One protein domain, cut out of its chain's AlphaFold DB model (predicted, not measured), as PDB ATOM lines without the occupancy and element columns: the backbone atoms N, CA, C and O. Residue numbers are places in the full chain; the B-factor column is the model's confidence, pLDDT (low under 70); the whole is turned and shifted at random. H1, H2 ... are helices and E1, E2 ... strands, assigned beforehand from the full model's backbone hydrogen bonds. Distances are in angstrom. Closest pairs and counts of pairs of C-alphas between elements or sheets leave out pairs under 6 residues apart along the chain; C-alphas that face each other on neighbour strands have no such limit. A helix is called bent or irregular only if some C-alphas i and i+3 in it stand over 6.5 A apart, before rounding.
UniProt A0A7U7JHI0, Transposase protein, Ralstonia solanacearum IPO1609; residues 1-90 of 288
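AT A GLANCE: This is residues 1 to 90 of the 288 residues of the protein "Transposase protein" of Ralstonia solanacearum IPO1609 (UniProt A0A7U7JHI0). What is the overall shape? Two small lobes are strung out along one axis: a two-stranded parallel sheet, E1 beside E2, with H1 next to it, and a corner of H2 with H3. H2 makes the bridge, and the loop of residues 16 to 21 sticks out from the sheet's lobe. What is it built of? The 90 printed residues are mostly helix, in the order E1, H1, E2, H2, H3. The whole is only just extended, close to loose, with a radius of gyration of the C-alphas of 18.4 A and spans of 51 by 30 by 24 A.

HOW THE PARTS SIT: How do the strands pair? E1, residues 2 to 5, and E2, residues 37 to 40, are parallel at 25 degrees, with N 3 and O 37 at 2.8 A and N 39 and O 3 at 2.8 A. With H1, residues 26 to 33, they form a strand-helix-strand unit, two parallel neighbour strands with a helix between, its crossover right-handed; the closest C-alphas of H1 and E2, Leu 31 and Glu 37, are 6.8 A apart. How do the other helices stand? H2, residues 47 to 67, only just touches H3, residues 73 to 90, with 3 pairs of C-alphas within 8 A, the closest being Leu 65 and Ala 76 at 7.0 A; they run opposite ways at a steep tilt of 59 degrees. H1 is apart from both. Are the helix backbones complete? Every O i to N i+4 pair is within hydrogen-bond range in H1, 16 of 17 in H2 and 12 of 14 in H3.

IN THESE COORDINATES: Where does the first strand begin? C-alpha 2 is at (184.601, 196.189, 127.515); E1 and E2 each measure 9.8 A, H1 10.7 A. Where are the long helices? H2 measures 30.0 A from C-alpha 47 at (171.893, 203.027, 134.934). H3, 25.0 A, ends at C-alpha 90 at (167.150, 219.720, 121.397), has a kink of 39 degrees near residue 80 and is irregular, but only just: C-alphas 78 and 81 are 7.0 A apart.

THE WHOLE: How large is it? The C-alphas farthest apart, of Thr 19 and Leu 67, are 51.7 A apart, and the printed part has no cut. Which link is long, and where is confidence low? The link from E1 to H1 is long, 20 residues; pLDDT is under 70 at residues 14 to 23 and 41 to 49.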
ATOM      1  N   MET A   1     188.338 195.692 124.483       81.06
ATOM      2  CA  MET A   1     187.150 196.570 124.647       81.06
ATOM      3  C   MET A   1     186.271 195.958 125.728       81.06
ATOM      4  O   MET A   1     186.334 194.745 125.871       81.06
ATOM      5  N   ALA A   2     185.486 196.735 126.481       82.56
ATOM      6  CA  ALA A   2     184.601 196.189 127.515       82.56
ATOM      7  C   ALA A   2     183.148 196.640 127.312       82.56
ATOM      8  O   ALA A   2     182.891 197.786 126.943       82.56
ATOM      9  N   PHE A   3     182.207 195.734 127.564       82.81
ATOM     10  CA  PHE A   3     180.769 195.953 127.509       82.81
ATOM     11  C   PHE A   3     180.185 195.908 128.919       82.81
ATOM     12  O   PHE A   3     180.228 194.879 129.591       82.81
ATOM     13  N   TYR A   4     179.616 197.025 129.365       81.50
ATOM     14  CA  TYR A   4     178.971 197.121 130.670       81.50
ATOM     15  C   TYR A   4     177.475 196.839 130.548       81.50
ATOM     16  O   TYR A   4     176.762 197.552 129.844       81.50
ATOM     17  N   SER A   5     176.996 195.825 131.265       78.31
ATOM     18  CA  SER A   5     175.595 195.388 131.230       78.31
ATOM     19  C   SER A   5     174.999 195.218 132.623       78.31
ATOM     20  O   SER A   5     175.710 195.218 133.629       78.31
ATOM     21  N   ASP A   6     173.672 195.109 132.704       75.38
ATOM     22  CA  ASP A   6     173.010 194.732 133.948       75.38
ATOM     23  C   ASP A   6     173.023 193.209 134.158       75.38
ATOM     24  O   ASP A   6     173.539 192.433 133.360       75.38
ATOM     25  N   LYS A   7     172.473 192.757 135.285       75.12
ATOM     26  CA  LYS A   7     172.490 191.344 135.689       75.12
ATOM     27  C   LYS A   7     171.372 190.503 135.047       75.12
ATOM     28  O   LYS A   7     171.025 189.450 135.590       75.12
ATOM     29  N   SER A   8     170.800 190.966 133.933       76.62
ATOM     30  CA  SER A   8     169.760 190.249 133.190       76.62
ATOM     31  C   SER A   8     170.245 188.876 132.705       76.62
ATOM     32  O   SER A   8     171.416 188.695 132.368       76.62
ATOM     33  N   SER A   9     169.329 187.901 132.644       75.12
ATOM     34  CA  SER A   9     169.599 186.522 132.193       75.12
ATOM     35  C   SER A   9     170.078 186.428 130.741       75.12
ATOM     36  O   SER A   9     170.632 185.408 130.343       75.12
ATOM     37  N   VAL A  10     169.886 187.484 129.946       76.69
ATOM     38  CA  VAL A  10     170.411 187.576 128.576       76.69
ATOM     39  C   VAL A  10     171.940 187.701 128.579       76.69
ATOM     40  O   VAL A  10     172.619 187.099 127.746       76.69
ATOM     41  N   PHE A  11     172.496 188.441 129.542       78.56
ATOM     42  CA  PHE A  11     173.929 188.740 129.622       78.56
ATOM     43  C   PHE A  11     174.719 187.708 130.421       78.56
ATOM     44  O   PHE A  11     175.920 187.557 130.210       78.56
ATOM     45  N   ARG A  12     174.057 186.990 131.334       73.25
ATOM     46  CA  ARG A  12     174.702 185.987 132.183       73.25
ATOM     47  C   ARG A  12     173.784 184.815 132.493       73.25
ATOM     48  O   ARG A  12     172.575 184.974 132.666       73.25
ATOM     49  N   VAL A  13     174.383 183.642 132.665       73.56
ATOM     50  CA  VAL A  13     173.677 182.470 133.179       73.56
ATOM     51  C   VAL A  13     173.419 182.685 134.674       73.56
ATOM     52  O   VAL A  13     174.347 182.783 135.472       73.56
ATOM     53  N   ASN A  14     172.147 182.801 135.065       66.88
ATOM     54  CA  ASN A  14     171.766 183.041 136.464       66.88
ATOM     55  C   ASN A  14     171.756 181.755 137.318       66.88
ATOM     56  O   ASN A  14     171.797 181.842 138.544       66.88
ATOM     57  N   ALA A  15     171.704 180.574 136.693       63.28
ATOM     58  CA  ALA A  15     171.689 179.282 137.377       63.28
ATOM     59  C   ALA A  15     173.113 178.734 137.567       63.28
ATOM     60  O   ALA A  15     173.867 178.597 136.605       63.28
ATOM     61  N   ARG A  16     173.480 178.381 138.805       49.09
ATOM     62  CA  ARG A  16     174.739 177.681 139.100       49.09
ATOM     63  C   ARG A  16     174.591 176.199 138.729       49.09
ATOM     64  O   ARG A  16     173.720 175.535 139.278       49.09
ATOM     65  N   GLY A  17     175.435 175.693 137.825       51.06
ATOM     66  CA  GLY A  17     175.519 174.259 137.501       51.06
ATOM     67  C   GLY A  17     174.724 173.784 136.277       51.06
ATOM     68  O   GLY A  17     174.307 172.628 136.245       51.06
ATOM     69  N   ALA A  18     174.501 174.637 135.270       46.84
ATOM     70  CA  ALA A  18     173.849 174.223 134.026       46.84
ATOM     71  C   ALA A  18     174.631 173.077 133.349       46.84
ATOM     72  O   ALA A  18     175.738 173.259 132.849       46.84
ATOM     73  N   THR A  19     174.045 171.879 133.325       39.66
ATOM     74  CA  THR A  19     174.666 170.617 132.872       39.66
ATOM     75  C   THR A  19     174.773 170.498 131.340       39.66
ATOM     76  O   THR A  19     174.699 169.414 130.772       39.66
ATOM     77  N   ALA A  20     174.963 171.614 130.640       42.66
ATOM     78  CA  ALA A  20     175.175 171.643 129.197       42.66
ATOM     79  C   ALA A  20     176.288 172.636 128.827       42.66
ATOM     80  O   ALA A  20     176.112 173.561 128.045       42.66
ATOM     81  N   GLY A  21     177.468 172.421 129.403       45.97
ATOM     82  CA  GLY A  21     178.730 172.579 128.685       45.97
ATOM     83  C   GLY A  21     179.369 173.960 128.561       45.97
ATOM     84  O   GLY A  21     180.570 173.963 128.323       45.97
ATOM     85  N   ARG A  22     178.687 175.103 128.718       53.44
ATOM     86  CA  ARG A  22     179.335 176.428 128.575       53.44
ATOM     87  C   ARG A  22     178.731 177.463 129.531       53.44
ATOM     88  O   ARG A  22     177.538 177.737 129.470       53.44
ATOM     89  N   ASP A  23     179.567 178.067 130.377       58.22
ATOM     90  CA  ASP A  23     179.202 179.061 131.410       58.22
ATOM     91  C   ASP A  23     178.726 180.423 130.856       58.22
ATOM     92  O   ASP A  23     178.591 181.402 131.591       58.22
ATOM     93  N   TYR A  24     178.473 180.513 129.550       70.44
ATOM     94  CA  TYR A  24     178.163 181.750 128.848       70.44
ATOM     95  C   TYR A  24     176.858 181.650 128.057       70.44
ATOM     96  O   TYR A  24     176.510 180.615 127.491       70.44
ATOM     97  N   THR A  25     176.121 182.760 128.009       84.56
ATOM     98  CA  THR A  25     174.930 182.900 127.163       84.56
ATOM     99  C   THR A  25     175.335 183.016 125.691       84.56
ATOM    100  O   THR A  25     176.500 183.268 125.385       84.56
ATOM    101  N   GLN A  26     174.385 182.892 124.756       85.56
ATOM    102  CA  GLN A  26     174.652 183.146 123.326       85.56
ATOM    103  C   GLN A  26     175.234 184.548 123.095       85.56
ATOM    104  O   GLN A  26     176.151 184.723 122.300       85.56
ATOM    105  N   PHE A  27     174.752 185.532 123.856       85.75
ATOM    106  CA  PHE A  27     175.292 186.886 123.841       85.75
ATOM    107  C   PHE A  27     176.725 186.938 124.390       85.75
ATOM    108  O   PHE A  27     177.604 187.526 123.768       85.75
ATOM    109  N   GLY A  28     176.982 186.283 125.529       87.31
ATOM    110  CA  GLY A  28     178.328 186.190 126.101       87.31
ATOM    111  C   GLY A  28     179.325 185.506 125.161       87.31
ATOM    112  O   GLY A  28     180.457 185.965 125.046       87.31
ATOM    113  N   ARG A  29     178.888 184.469 124.434       89.44
ATOM    114  CA  ARG A  29     179.676 183.806 123.388       89.44
ATOM    115  C   ARG A  29     180.088 184.789 122.293       89.44
ATOM    116  O   ARG A  29     181.267 184.875 121.978       89.44
ATOM    117  N   ALA A  30     179.132 185.544 121.750       90.62
ATOM    118  CA  ALA A  30     179.403 186.513 120.690       90.62
ATOM    119  C   ALA A  30     180.380 187.607 121.151       90.62
ATOM    120  O   ALA A  30     181.309 187.946 120.425       90.62
ATOM    121  N   LEU A  31     180.228 188.116 122.381       89.81
ATOM    122  CA  LEU A  31     181.178 189.083 122.941       89.81
ATOM    123  C   LEU A  31     182.584 188.498 123.101       89.81
ATOM    124  O   LEU A  31     183.558 189.179 122.791       89.81
ATOM    125  N   TYR A  32     182.689 187.247 123.551       88.94
ATOM    126  CA  TYR A  32     183.973 186.559 123.657       88.94
ATOM    127  C   TYR A  32     184.655 186.420 122.289       88.94
ATOM    128  O   TYR A  32     185.834 186.744 122.170       88.94
ATOM    129  N   GLU A  33     183.916 186.012 121.252       89.56
ATOM    130  CA  GLU A  33     184.442 185.895 119.882       89.56
ATOM    131  C   GLU A  33     184.904 187.248 119.311       89.56
ATOM    132  O   GLU A  33     185.911 187.299 118.614       89.56
ATOM    133  N   LEU A  34     184.247 188.354 119.678       90.56
ATOM    134  CA  LEU A  34     184.656 189.720 119.305       90.56
ATOM    135  C   LEU A  34     185.779 190.298 120.185       90.56
ATOM    136  O   LEU A  34     186.146 191.471 120.048       90.56
ATOM    137  N   ASN A  35     186.303 189.516 121.134       88.88
ATOM    138  CA  ASN A  35     187.276 189.967 122.129       88.88
ATOM    139  C   ASN A  35     186.783 191.205 122.921       88.88
ATOM    140  O   ASN A  35     187.489 192.204 123.126       88.88
ATOM    141  N   ILE A  36     185.511 191.154 123.326       88.38
ATOM    142  CA  ILE A  36     184.837 192.158 124.145       88.38
ATOM    143  C   ILE A  36     184.588 191.567 125.529       88.38
ATOM    144  O   ILE A  36     183.829 190.615 125.702       88.38
ATOM    145  N   GLU A  37     185.194 192.169 126.545       85.44
ATOM    146  CA  GLU A  37     185.010 191.749 127.928       85.44
ATOM    147  C   GLU A  37     183.625 192.171 128.436       85.44
ATOM    148  O   GLU A  37     183.288 193.354 128.427       85.44
ATOM    149  N   SER A  38     182.803 191.222 128.889       83.00
ATOM    150  CA  SER A  38     181.490 191.525 129.472       83.00
ATOM    151  C   SER A  38     181.611 191.780 130.972       83.00
ATOM    152  O   SER A  38     181.953 190.880 131.740       83.00
ATOM    153  N   ILE A  39     181.280 192.995 131.407       80.56
ATOM    154  CA  ILE A  39     181.298 193.399 132.812       80.56
ATOM    155  C   ILE A  39     179.859 193.624 133.278       80.56
ATOM    156  O   ILE A  39     179.181 194.572 132.876       80.56
ATOM    157  N   CYS A  40     179.383 192.759 134.171       75.62
ATOM    158  CA  CYS A  40     178.085 192.936 134.817       75.62
ATOM    159  C   CYS A  40     178.193 193.983 135.933       75.62
ATOM    160  O   CYS A  40     178.933 193.801 136.903       75.62
ATOM    161  N   ALA A  41     177.422 195.063 135.829       68.69
ATOM    162  CA  ALA A  41     177.424 196.148 136.796       68.69
ATOM    163  C   ALA A  41     177.046 195.648 138.202       68.69
ATOM    164  O   ALA A  41     176.000 195.028 138.419       68.69
ATOM    165  N   ASN A  42     177.900 195.960 139.177       65.38
ATOM    166  CA  ASN A  42     177.625 195.755 140.600       65.38
ATOM    167  C   ASN A  42     177.055 197.013 141.279       65.38
ATOM    168  O   ASN A  42     176.614 196.921 142.420       65.38
ATOM    169  N   SER A  43     177.033 198.161 140.590       55.59
ATOM    170  CA  SER A  43     176.518 199.435 141.103       55.59
ATOM    171  C   SER A  43     175.481 200.062 140.158       55.59
ATOM    172  O   SER A  43     175.543 199.918 138.938       55.59
ATOM    173  N   SER A  44     174.498 200.758 140.734       55.88
ATOM    174  CA  SER A  44     173.306 201.302 140.057       55.88
ATOM    175  C   SER A  44     173.520 202.652 139.353       55.88
ATOM    176  O   SER A  44     172.642 203.132 138.637       55.88
ATOM    177  N   GLN A  45     174.677 203.292 139.538       58.31
ATOM    178  CA  GLN A  45     174.841 204.729 139.288       58.31
ATOM    179  C   GLN A  45     174.879 205.110 137.795       58.31
ATOM    180  O   GLN A  45     174.350 206.155 137.414       58.31
ATOM    181  N   ALA A  46     175.436 204.253 136.930       54.16
ATOM    182  CA  ALA A  46     175.439 204.468 135.477       54.16
ATOM    183  C   ALA A  46     174.045 204.269 134.846       54.16
ATOM    184  O   ALA A  46     173.701 204.927 133.861       54.16
ATOM    185  N   LYS A  47     173.210 203.416 135.456       64.12
ATOM    186  CA  LYS A  47     171.893 203.027 134.934       64.12
ATOM    187  C   LYS A  47     170.888 204.183 134.989       64.12
ATOM    188  O   LYS A  47     170.222 204.463 133.997       64.12
ATOM    189  N   GLY A  48     170.880 204.959 136.077       64.94
ATOM    190  CA  GLY A  48     169.896 206.030 136.293       64.94
ATOM    191  C   GLY A  48     169.985 207.232 135.335       64.94
ATOM    192  O   GLY A  48     169.038 208.016 135.241       64.94
ATOM    193  N   ARG A  49     171.101 207.435 134.616       65.75
ATOM    194  CA  ARG A  49     171.189 208.460 133.551       65.75
ATOM    195  C   ARG A  49     170.638 207.932 132.225       65.75
ATOM    196  O   ARG A  49     169.890 208.649 131.563       65.75
ATOM    197  N   VAL A  50     170.980 206.694 131.874       70.19
ATOM    198  CA  VAL A  50     170.490 206.017 130.664       70.19
ATOM    199  C   VAL A  50     168.982 205.785 130.754       70.19
ATOM    200  O   VAL A  50     168.263 206.114 129.821       70.19
ATOM    201  N   GLU A  51     168.477 205.334 131.902       75.69
ATOM    202  CA  GLU A  51     167.043 205.099 132.120       75.69
ATOM    203  C   GLU A  51     166.203 206.372 131.969       75.69
ATOM    204  O   GLU A  51     165.150 206.339 131.337       75.69
ATOM    205  N   ARG A  52     166.681 207.524 132.465       77.94
ATOM    206  CA  ARG A  52     165.981 208.810 132.281       77.94
ATOM    207  C   ARG A  52     165.936 209.253 130.821       77.94
ATOM    208  O   ARG A  52     164.902 209.745 130.365       77.94
ATOM    209  N   MET A  53     167.036 209.078 130.086       79.19
ATOM    210  CA  MET A  53     167.065 209.364 128.649       79.19
ATOM    211  C   MET A  53     166.113 208.431 127.895       79.19
ATOM    212  O   MET A  53     165.285 208.900 127.118       79.19
ATOM    213  N   ASN A  54     166.169 207.130 128.186       78.75
ATOM    214  CA  ASN A  54     165.311 206.126 127.566       78.75
ATOM    215  C   ASN A  54     163.829 206.392 127.846       78.75
ATOM    216  O   ASN A  54     163.027 206.325 126.922       78.75
ATOM    217  N   GLY A  55     163.466 206.774 129.074       82.38
ATOM    218  CA  GLY A  55     162.095 207.176 129.400       82.38
ATOM    219  C   GLY A  55     161.644 208.408 128.611       82.38
ATOM    220  O   GLY A  55     160.532 208.442 128.092       82.38
ATOM    221  N   THR A  56     162.532 209.393 128.440       83.62
ATOM    222  CA  THR A  56     162.248 210.594 127.636       83.62
ATOM    223  C   THR A  56     162.045 210.251 126.157       83.62
ATOM    224  O   THR A  56     161.133 210.780 125.523       83.62
ATOM    225  N   LEU A  57     162.874 209.357 125.610       85.25
ATOM    226  CA  LEU A  57     162.759 208.872 124.236       85.25
ATOM    227  C   LEU A  57     161.470 208.074 124.026       85.25
ATOM    228  O   LEU A  57     160.748 208.352 123.075       85.25
ATOM    229  N   GLN A  58     161.153 207.135 124.920       85.69
ATOM    230  CA  GLN A  58     159.952 206.301 124.820       85.69
ATOM    231  C   GLN A  58     158.665 207.133 124.895       85.69
ATOM    232  O   GLN A  58     157.762 206.919 124.092       85.69
ATOM    233  N   ASP A  59     158.590 208.122 125.789       87.88
ATOM    234  CA  ASP A  59     157.422 209.005 125.882       87.88
ATOM    235  C   ASP A  59     157.266 209.891 124.632       87.88
ATOM    236  O   ASP A  59     156.187 209.982 124.039       87.88
ATOM    237  N   ARG A  60     158.354 210.530 124.187       89.00
ATOM    238  CA  ARG A  60     158.312 211.483 123.066       89.00
ATOM    239  C   ARG A  60     158.144 210.816 121.713       89.00
ATOM    240  O   ARG A  60     157.396 211.341 120.897       89.00
ATOM    241  N   LEU A  61     158.810 209.687 121.475       90.69
ATOM    242  CA  LEU A  61     158.705 208.963 120.209       90.69
ATOM    243  C   LEU A  61     157.264 208.502 119.982       90.69
ATOM    244  O   LEU A  61     156.706 208.749 118.918       90.69
ATOM    245  N   VAL A  62     156.621 207.927 121.003       90.56
ATOM    246  CA  VAL A  62     155.217 207.496 120.911       90.56
ATOM    247  C   VAL A  62     154.292 208.680 120.617       90.56
ATOM    248  O   VAL A  62     153.394 208.572 119.781       90.56
ATOM    249  N   LYS A  63     154.515 209.833 121.258       93.06
ATOM    250  CA  LYS A  63     153.741 211.059 120.994       93.06
ATOM    251  C   LYS A  63     153.981 211.614 119.589       93.06
ATOM    252  O   LYS A  63     153.023 212.026 118.945       93.06
ATOM    253  N   ALA A  64     155.221 211.595 119.105       91.75
ATOM    254  CA  ALA A  64     155.568 212.050 117.763       91.75
ATOM    255  C   ALA A  64     154.917 211.167 116.690       91.75
ATOM    256  O   ALA A  64     154.273 211.688 115.784       91.75
ATOM    257  N   LEU A  65     154.981 209.839 116.841       93.88
ATOM    258  CA  LEU A  65     154.300 208.906 115.938       93.88
ATOM    259  C   LEU A  65     152.788 209.171 115.889       93.88
ATOM    260  O   LEU A  65     152.213 209.232 114.806       93.88
ATOM    261  N   ARG A  66     152.153 209.410 117.047       93.94
ATOM    262  CA  ARG A  66     150.726 209.775 117.116       93.94
ATOM    263  C   ARG A  66     150.423 211.106 116.430       93.94
ATOM    264  O   ARG A  66     149.437 211.192 115.713       93.94
ATOM    265  N   LEU A  67     151.261 212.123 116.625       94.75
ATOM    266  CA  LEU A  67     151.084 213.443 116.010       94.75
ATOM    267  C   LEU A  67     151.185 213.381 114.479       94.75
ATOM    268  O   LEU A  67     150.462 214.088 113.786       94.75
ATOM    269  N   HIS A  68     152.033 212.493 113.959       92.38
ATOM    270  CA  HIS A  68     152.170 212.230 112.526       92.38
ATOM    271  C   HIS A  68     151.194 211.166 111.991       92.38
ATOM    272  O   HIS A  68     151.298 210.793 110.826       92.38
ATOM    273  N   ASN A  69     150.243 210.688 112.807       94.56
ATOM    274  CA  ASN A  69     149.291 209.624 112.458       94.56
ATOM    275  C   ASN A  69     149.961 208.347 111.906       94.56
ATOM    276  O   ASN A  69     149.434 207.686 111.014       94.56
ATOM    277  N   ILE A  70     151.132 207.989 112.438       95.19
ATOM    278  CA  ILE A  70     151.894 206.811 112.016       95.19
ATOM    279  C   ILE A  70     151.410 205.581 112.789       95.19
ATOM    280  O   ILE A  70     151.484 205.540 114.019       95.19
ATOM    281  N   SER A  71     150.960 204.557 112.064       91.94
ATOM    282  CA  SER A  71     150.451 203.296 112.629       91.94
ATOM    283  C   SER A  71     151.094 202.033 112.041       91.94
ATOM    284  O   SER A  71     150.757 200.927 112.458       91.94
ATOM    285  N   THR A  72     152.038 202.179 111.109       92.00
ATOM    286  CA  THR A  72     152.719 201.070 110.414       92.00
ATOM    287  C   THR A  72     154.218 201.071 110.703       92.00
ATOM    288  O   THR A  72     154.815 202.140 110.866       92.00
ATOM    289  N   LEU A  73     154.842 199.889 110.698       89.25
ATOM    290  CA  LEU A  73     156.280 199.734 110.929       89.25
ATOM    291  C   LEU A  73     157.110 200.476 109.870       89.25
ATOM    292  O   LEU A  73     158.076 201.154 110.216       89.25
ATOM    293  N   GLU A  74     156.714 200.400 108.598       91.88
ATOM    294  CA  GLU A  74     157.435 201.027 107.488       91.88
ATOM    295  C   GLU A  74     157.483 202.552 107.650       91.88
ATOM    296  O   GLU A  74     158.555 203.155 107.607       91.88
ATOM    297  N   ALA A  75     156.332 203.178 107.914       91.94
ATOM    298  CA  ALA A  75     156.254 204.620 108.144       91.94
ATOM    299  C   ALA A  75     157.007 205.062 109.414       91.94
ATOM    300  O   ALA A  75     157.624 206.126 109.418       91.94
ATOM    301  N   ALA A  76     157.016 204.245 110.474       92.31
ATOM    302  CA  ALA A  76     157.803 204.532 111.673       92.31
ATOM    303  C   ALA A  76     159.313 204.506 111.383       92.31
ATOM    304  O   ALA A  76     160.035 205.411 111.804       92.31
ATOM    305  N   ASN A  77     159.780 203.520 110.609       93.06
ATOM    306  CA  ASN A  77     161.177 203.429 110.177       93.06
ATOM    307  C   ASN A  77     161.574 204.609 109.279       93.06
ATOM    308  O   ASN A  77     162.655 205.166 109.453       93.06
ATOM    309  N   ALA A  78     160.692 205.042 108.374       94.69
ATOM    310  CA  ALA A  78     160.921 206.222 107.538       94.69
ATOM    311  C   ALA A  78     160.972 207.531 108.351       94.69
ATOM    312  O   ALA A  78     161.711 208.451 108.005       94.69
ATOM    313  N   PHE A  79     160.215 207.617 109.450       94.25
ATOM    314  CA  PHE A  79     160.186 208.786 110.331       94.25
ATOM    315  C   PHE A  79     161.362 208.846 111.320       94.25
ATOM    316  O   PHE A  79     161.742 209.932 111.763       94.25
ATOM    317  N   ALA A  80     161.969 207.706 111.663       92.75
ATOM    318  CA  ALA A  80     163.019 207.627 112.679       92.75
ATOM    319  C   ALA A  80     164.207 208.593 112.456       92.75
ATOM    320  O   ALA A  80     164.604 209.241 113.430       92.75
ATOM    321  N   PRO A  81     164.748 208.785 111.231       95.19
ATOM    322  CA  PRO A  81     165.823 209.754 110.994       95.19
ATOM    323  C   PRO A  81     165.401 211.203 111.273       95.19
ATOM    324  O   PRO A  81     166.174 211.971 111.844       95.19
ATOM    325  N   VAL A  82     164.163 211.567 110.918       94.19
ATOM    326  CA  VAL A  82     163.605 212.913 111.141       94.19
ATOM    327  C   VAL A  82     163.457 213.179 112.635       94.19
ATOM    328  O   VAL A  82     163.911 214.210 113.136       94.19
ATOM    329  N   PHE A  83     162.881 212.221 113.365       92.69
ATOM    330  CA  PHE A  83     162.766 212.301 114.817       92.69
ATOM    331  C   PHE A  83     164.135 212.403 115.492       92.69
ATOM    332  O   PHE A  83     164.314 213.221 116.392       92.69
ATOM    333  N   LEU A  84     165.108 211.599 115.058       92.00
ATOM    334  CA  LEU A  84     166.449 211.596 115.634       92.00
ATOM    335  C   LEU A  84     167.157 212.941 115.432       92.00
ATOM    336  O   LEU A  84     167.811 213.423 116.356       92.00
ATOM    337  N   ALA A  85     166.999 213.568 114.263       92.94
ATOM    338  CA  ALA A  85     167.550 214.891 113.986       92.94
ATOM    339  C   ALA A  85     166.940 215.973 114.898       92.94
ATOM    340  O   ALA A  85     167.685 216.703 115.553       92.94
ATOM    341  N   ASP A  86     165.607 216.037 115.008       91.38
ATOM    342  CA  ASP A  86     164.924 216.986 115.906       91.38
ATOM    343  C   ASP A  86     165.274 216.733 117.381       91.38
ATOM    344  O   ASP A  86     165.547 217.665 118.144       91.38
ATOM    345  N   PHE A  87     165.328 215.465 117.788       90.00
ATOM    346  CA  PHE A  87     165.680 215.084 119.149       90.00
ATOM    347  C   PHE A  87     167.113 215.501 119.493       90.00
ATOM    348  O   PHE A  87     167.346 216.121 120.533       90.00
ATOM    349  N   ASN A  88     168.073 215.206 118.615       90.62
ATOM    350  CA  ASN A  88     169.469 215.565 118.832       90.62
ATOM    351  C   ASN A  88     169.673 217.082 118.826       90.62
ATOM    352  O   ASN A  88     170.435 217.576 119.650       90.62
ATOM    353  N   LEU A  89     168.942 217.838 118.004       90.62
ATOM    354  CA  LEU A  89     168.991 219.304 118.032       90.62
ATOM    355  C   LEU A  89     168.624 219.865 119.415       90.62
ATOM    356  O   LEU A  89     169.226 220.832 119.877       90.62
ATOM    357  N   ARG A  90     167.654 219.247 120.098       88.50
ATOM    358  CA  ARG A  90     167.150 219.720 121.397       88.50
ATOM    359  C   ARG A  90     167.934 219.182 122.595       88.50
ATOM    360  O   ARG A  90     168.024 219.866 123.612       88.50
TER     361      ARG A  90